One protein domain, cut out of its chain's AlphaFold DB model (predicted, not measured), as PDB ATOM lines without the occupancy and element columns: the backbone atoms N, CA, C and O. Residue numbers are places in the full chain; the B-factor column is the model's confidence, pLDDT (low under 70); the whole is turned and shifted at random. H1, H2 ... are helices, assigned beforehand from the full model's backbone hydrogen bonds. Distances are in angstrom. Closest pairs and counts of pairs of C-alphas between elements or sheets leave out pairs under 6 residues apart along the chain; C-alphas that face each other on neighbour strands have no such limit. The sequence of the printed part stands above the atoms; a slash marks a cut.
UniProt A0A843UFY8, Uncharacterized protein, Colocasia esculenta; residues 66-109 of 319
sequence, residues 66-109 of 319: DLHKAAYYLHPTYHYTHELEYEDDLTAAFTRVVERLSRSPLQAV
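This is residues 66 to 109 of the 319 residues of an uncharacterized protein of Colocasia esculenta (UniProt A0A843UFY8). One longer helix, H3, is crossed steeply by the shorter helix H1, and the chain loops out between them through the tiny helix H2 and residues 80 to 87. At the far end of H3 a thin tail sticks out and adds to the length: residues 101 to 109, of which 101 and 102 belong to H3 and 105 to 109 to the small helix H4. The printed part has 44 residues with four named helices, in the order H1, H2, H3, H4, and no named strand: all helix. It is loose, with a radius of gyration of the C-alphas of 12.4 A, and spans 42 by 18 by 13 A; without the tail, 35 residues span 27 by 16 by 11 A.

H3, residues 88 to 102, and H1, residues 66 to 73, touch, with 20 pairs of C-alphas within 8 A. Their closest C-alphas, those of Ala 70 and Phe 94, are 4.3 A apart. They run opposite ways at a steep tilt of 63 degrees. H2, residues 76 to 79, touches H1 only at the corner by their link, and only just, with 3 pairs of C-alphas within 8 A; the closest are those of Tyr 73 and His 79, 5.7 A apart. H2 and H3 are apart. H4, residues 105 to 109, touches no helix. In H1, H3 and H4 every O i to N i+4 pair is within hydrogen-bond range; H2 is too short for such a pair.

H3 measures 20.5 A from C-alpha 88 at (31.306, -22.278, 35.498) to C-alpha 102 at (16.916, -30.177, 47.723). H1 measures 10.2 A and begins at C-alpha 66, (20.550, -18.437, 39.980). H2 measures 4.9 A. H4 measures 6.4 A and ends at C-alpha 109, (11.701, -30.259, 60.040).

The two C-alphas farthest apart, those of His 82 and Val 109, are 41.7 A apart. The printed part has no cut and no long link. Mean pLDDT of the printed part is 71.8; residues 81 to 87 and 102 to 109 are under 70.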
ATOM      1  N   ASP A  66      20.210 -17.013  40.028       79.06
ATOM      2  CA  ASP A  66      20.550 -18.437  39.980       79.06
ATOM      3  C   ASP A  66      19.433 -19.280  39.340       79.06
ATOM      4  O   ASP A  66      19.719 -20.124  38.497       79.06
ATOM      5  N   LEU A  67      18.156 -19.010  39.649       78.81
ATOM      6  CA  LEU A  67      17.020 -19.752  39.078       78.81
ATOM      7  C   LEU A  67      16.888 -19.547  37.565       78.81
ATOM      8  O   LEU A  67      16.562 -20.480  36.838       78.81
ATOM      9  N   HIS A  68      17.166 -18.337  37.083       78.00
ATOM     10  CA  HIS A  68      17.042 -17.995  35.665       78.00
ATOM     11  C   HIS A  68      18.218 -18.552  34.862       78.00
ATOM     12  O   HIS A  68      18.010 -19.118  33.792       78.00
ATOM     13  N   LYS A  69      19.437 -18.472  35.415       82.19
ATOM     14  CA  LYS A  69      20.619 -19.149  34.867       82.19
ATOM     15  C   LYS A  69      20.430 -20.668  34.829       82.19
ATOM     16  O   LYS A  69      20.722 -21.284  33.812       82.19
ATOM     17  N   ALA A  70      19.876 -21.263  35.885       82.44
ATOM     18  CA  ALA A  70      19.550 -22.688  35.925       82.44
ATOM     19  C   ALA A  70      18.493 -23.069  34.875       82.44
ATOM     20  O   ALA A  70      18.634 -24.077  34.191       82.44
ATOM     21  N   ALA A  71      17.453 -22.253  34.700       81.56
ATOM     22  CA  ALA A  71      16.434 -22.486  33.681       81.56
ATOM     23  C   ALA A  71      16.974 -22.343  32.250       81.56
ATOM     24  O   ALA A  71      16.538 -23.067  31.358       81.56
ATOM     25  N   TYR A  72      17.924 -21.431  32.026       81.12
ATOM     26  CA  TYR A  72      18.663 -21.341  30.770       81.12
ATOM     27  C   TYR A  72      19.533 -22.580  30.543       81.12
ATOM     28  O   TYR A  72      19.440 -23.201  29.488       81.12
ATOM     29  N   TYR A  73      20.295 -22.987  31.563       82.44
ATOM     30  CA  TYR A  73      21.128 -24.187  31.536       82.44
ATOM     31  C   TYR A  73      20.320 -25.447  31.196       82.44
ATOM     32  O   TYR A  73      20.785 -26.275  30.424       82.44
ATOM     33  N   LEU A  74      19.100 -25.580  31.724       80.62
ATOM     34  CA  LEU A  74      18.209 -26.722  31.483       80.62
ATOM     35  C   LEU A  74      17.428 -26.658  30.162       80.62
ATOM     36  O   LEU A  74      16.719 -27.606  29.827       80.62
ATOM     37  N   HIS A  75      17.488 -25.551  29.422       81.12
ATOM     38  CA  HIS A  75      16.669 -25.380  28.228       81.12
ATOM     39  C   HIS A  75      17.187 -26.290  27.095       81.12
ATOM     40  O   HIS A  75      18.285 -26.031  26.607       81.12
ATOM     41  N   PRO A  76      16.432 -27.295  26.597       74.75
ATOM     42  CA  PRO A  76      16.976 -28.344  25.717       74.75
ATOM     43  C   PRO A  76      17.664 -27.816  24.455       74.75
ATOM     44  O   PRO A  76      18.725 -28.296  24.070       74.75
ATOM     45  N   THR A  77      17.089 -26.775  23.843       76.75
ATOM     46  CA  THR A  77      17.649 -26.111  22.654       76.75
ATOM     47  C   THR A  77      19.040 -25.531  22.886       76.75
ATOM     48  O   THR A  77      19.804 -25.450  21.938       76.75
ATOM     49  N   TYR A  78      19.359 -25.117  24.113       73.62
ATOM     50  CA  TYR A  78      20.644 -24.513  24.454       73.62
ATOM     51  C   TYR A  78      21.551 -25.529  25.150       73.62
ATOM     52  O   TYR A  78      22.728 -25.606  24.811       73.62
ATOM     53  N   HIS A  79      20.994 -26.368  26.035       75.19
ATOM     54  CA  HIS A  79      21.699 -27.389  26.818       75.19
ATOM     55  C   HIS A  79      22.619 -28.273  25.970       75.19
ATOM     56  O   HIS A  79      23.758 -28.529  26.341       75.19
ATOM     57  N   TYR A  80      22.133 -28.708  24.806       72.50
ATOM     58  CA  TYR A  80      22.870 -29.609  23.918       72.50
ATOM     59  C   TYR A  80      23.683 -28.891  22.830       72.50
ATOM     60  O   TYR A  80      24.236 -29.543  21.945       72.50
ATOM     61  N   THR A  81      23.752 -27.558  22.855       68.12
ATOM     62  CA  THR A  81      24.555 -26.782  21.900       68.12
ATOM     63  C   THR A  81      25.922 -26.440  22.481       68.12
ATOM     64  O   THR A  81      26.051 -26.170  23.672       68.12
ATOM     65  N   HIS A  82      26.945 -26.372  21.623       54.91
ATOM     66  CA  HIS A  82      28.310 -25.977  22.001       54.91
ATOM     67  C   HIS A  82      28.403 -24.515  22.496       54.91
ATOM     68  O   HIS A  82      29.459 -24.079  22.932       54.91
ATOM     69  N   GLU A  83      27.311 -23.739  22.447       58.78
ATOM     70  CA  GLU A  83      27.260 -22.374  22.991       58.78
ATOM     71  C   GLU A  83      27.313 -22.332  24.523       58.78
ATOM     72  O   GLU A  83      27.595 -21.276  25.087       58.78
ATOM     73  N   LEU A  84      27.035 -23.459  25.184       60.16
ATOM     74  CA  LEU A  84      27.018 -23.583  26.638       60.16
ATOM     75  C   LEU A  84      28.256 -24.260  27.220       60.16
ATOM     76  O   LEU A  84      28.196 -24.615  28.394       60.16
ATOM     77  N   GLU A  85      29.326 -24.479  26.441       52.06
ATOM     78  CA  GLU A  85      30.554 -25.137  26.918       52.06
ATOM     79  C   GLU A  85      31.012 -24.549  28.264       52.06
ATOM     80  O   GLU A  85      31.651 -23.505  28.332       52.06
ATOM     81  N   TYR A  86      30.601 -25.244  29.326       57.50
ATOM     82  CA  TYR A  86      30.922 -25.082  30.736       57.50
ATOM     83  C   TYR A  86      31.223 -23.647  31.180       57.50
ATOM     84  O   TYR A  86      32.292 -23.363  31.715       57.50
ATOM     85  N   GLU A  87      30.251 -22.742  31.030       67.44
ATOM     86  CA  GLU A  87      30.267 -21.526  31.843       67.44
ATOM     87  C   GLU A  87      30.123 -21.949  33.315       67.44
ATOM     88  O   GLU A  87      29.017 -22.266  33.761       67.44
ATOM     89  N   ASP A  88      31.235 -21.944  34.062       74.06
ATOM     90  CA  ASP A  88      31.306 -22.278  35.498       74.06
ATOM     91  C   ASP A  88      30.203 -21.578  36.314       74.06
ATOM     92  O   ASP A  88      29.651 -22.119  37.274       74.06
ATOM     93  N   ASP A  89      29.828 -20.377  35.880       80.88
ATOM     94  CA  ASP A  89      28.754 -19.562  36.429       80.88
ATOM     95  C   ASP A  89      27.353 -20.184  36.288       80.88
ATOM     96  O   ASP A  89      26.527 -20.039  37.198       80.88
ATOM     97  N   LEU A  90      27.055 -20.841  35.161       81.44
ATOM     98  CA  LEU A  90      25.759 -21.474  34.884       81.44
ATOM     99  C   LEU A  90      25.617 -22.788  35.645       81.44
ATOM    100  O   LEU A  90      24.580 -23.017  36.271       81.44
ATOM    101  N   THR A  91      26.661 -23.616  35.663       83.25
ATOM    102  CA  THR A  91      26.710 -24.843  36.469       83.25
ATOM    103  C   THR A  91      26.650 -24.521  37.959       83.25
ATOM    104  O   THR A  91      25.854 -25.127  38.674       83.25
ATOM    105  N   ALA A  92      27.387 -23.516  38.444       82.94
ATOM    106  CA  ALA A  92      27.302 -23.082  39.839       82.94
ATOM    107  C   ALA A  92      25.918 -22.514  40.200       82.94
ATOM    108  O   ALA A  92      25.428 -22.714  41.312       82.94
ATOM    109  N   ALA A  93      25.273 -21.781  39.289       83.38
ATOM    110  CA  ALA A  93      23.898 -21.321  39.478       83.38
ATOM    111  C   ALA A  93      22.905 -22.492  39.546       83.38
ATOM    112  O   ALA A  93      22.077 -22.536  40.455       83.38
ATOM    113  N   PHE A  94      23.023 -23.464  38.639       84.62
ATOM    114  CA  PHE A  94      22.211 -24.678  38.654       84.62
ATOM    115  C   PHE A  94      22.384 -25.461  39.962       84.62
ATOM    116  O   PHE A  94      21.390 -25.752  40.624       84.62
ATOM    117  N   THR A  95      23.621 -25.711  40.395       81.88
ATOM    118  CA  THR A  95      23.907 -26.401  41.661       81.88
ATOM    119  C   THR A  95      23.303 -25.667  42.855       81.88
ATOM    120  O   THR A  95      22.604 -26.288  43.645       81.88
ATOM    121  N   ARG A  96      23.455 -24.339  42.953       83.31
ATOM    122  CA  ARG A  96      22.840 -23.537  44.030       83.31
ATOM    123  C   ARG A  96      21.317 -23.632  44.049       83.31
ATOM    124  O   ARG A  96      20.704 -23.646  45.116       83.31
ATOM    125  N   VAL A  97      20.687 -23.683  42.876       83.31
ATOM    126  CA  VAL A  97      19.236 -23.868  42.763       83.31
ATOM    127  C   VAL A  97      18.840 -25.255  43.238       83.31
ATOM    128  O   VAL A  97      17.931 -25.357  44.058       83.31
ATOM    129  N   VAL A  98      19.535 -26.296  42.777       80.38
ATOM    130  CA  VAL A  98      19.299 -27.673  43.216       80.38
ATOM    131  C   VAL A  98      19.497 -27.791  44.721       80.38
ATOM    132  O   VAL A  98      18.603 -28.298  45.371       80.38
ATOM    133  N   GLU A  99      20.568 -27.251  45.299       77.88
ATOM    134  CA  GLU A  99      20.821 -27.235  46.749       77.88
ATOM    135  C   GLU A  99      19.725 -26.517  47.543       77.88
ATOM    136  O   GLU A  99      19.337 -26.941  48.633       77.88
ATOM    137  N   ARG A 100      19.203 -25.406  47.015       75.69
ATOM    138  CA  ARG A 100      18.116 -24.664  47.662       75.69
ATOM    139  C   ARG A 100      16.791 -25.421  47.591       75.69
ATOM    140  O   ARG A 100      16.005 -25.326  48.528       75.69
ATOM    141  N   LEU A 101      16.547 -26.134  46.493       75.50
ATOM    142  CA  LEU A 101      15.345 -26.942  46.274       75.50
ATOM    143  C   LEU A 101      15.434 -28.327  46.939       75.50
ATOM    144  O   LEU A 101      14.405 -28.887  47.301       75.50
ATOM    145  N   SER A 102      16.641 -28.866  47.123       66.50
ATOM    146  CA  SER A 102      16.916 -30.177  47.723       66.50
ATOM    147  C   SER A 102      16.946 -30.151  49.249       66.50
ATOM    148  O   SER A 102      16.938 -31.217  49.864       66.50
ATOM    149  N   ARG A 103      16.889 -28.962  49.874       58.31
ATOM    150  CA  ARG A 103      16.452 -28.805  51.269       58.31
ATOM    151  C   ARG A 103      14.997 -29.252  51.367       58.31
ATOM    152  O   ARG A 103      14.075 -28.445  51.285       58.31
ATOM    153  N   SER A 104      14.808 -30.560  51.493       50.34
ATOM    154  CA  SER A 104      13.516 -31.185  51.718       50.34
ATOM    155  C   SER A 104      12.801 -30.455  52.867       50.34
ATOM    156  O   SER A 104      13.405 -30.280  53.928       50.34
ATOM    157  N   PRO A 105      11.534 -30.031  52.703       55.03
ATOM    158  CA  PRO A 105      10.735 -29.498  53.807       55.03
ATOM    159  C   PRO A 105      10.698 -30.461  55.000       55.03
ATOM    160  O   PRO A 105      10.679 -30.019  56.141       55.03
ATOM    161  N   LEU A 106      10.770 -31.771  54.730       48.12
ATOM    162  CA  LEU A 106      10.850 -32.814  55.749       48.12
ATOM    163  C   LEU A 106      12.234 -32.860  56.413       48.12
ATOM    164  O   LEU A 106      12.296 -32.938  57.625       48.12
ATOM    165  N   GLN A 107      13.335 -32.675  55.675       51.19
ATOM    166  CA  GLN A 107      14.679 -32.586  56.276       51.19
ATOM    167  C   GLN A 107      14.907 -31.284  57.046       51.19
ATOM    168  O   GLN A 107      15.705 -31.261  57.973       51.19
ATOM    169  N   ALA A 108      14.233 -30.192  56.679       50.53
ATOM    170  CA  ALA A 108      14.264 -28.960  57.461       50.53
ATOM    171  C   ALA A 108      13.540 -29.147  58.802       50.53
ATOM    172  O   ALA A 108      14.020 -28.649  59.813       50.53
ATOM    173  N   VAL A 109      12.428 -29.889  58.817       51.03
ATOM    174  CA  VAL A 109      11.701 -30.259  60.040       51.03
ATOM    175  C   VAL A 109      12.489 -31.289  60.857       51.03
ATOM    176  O   VAL A 109      12.661 -31.080  62.051       51.03
TER     177      VAL A 109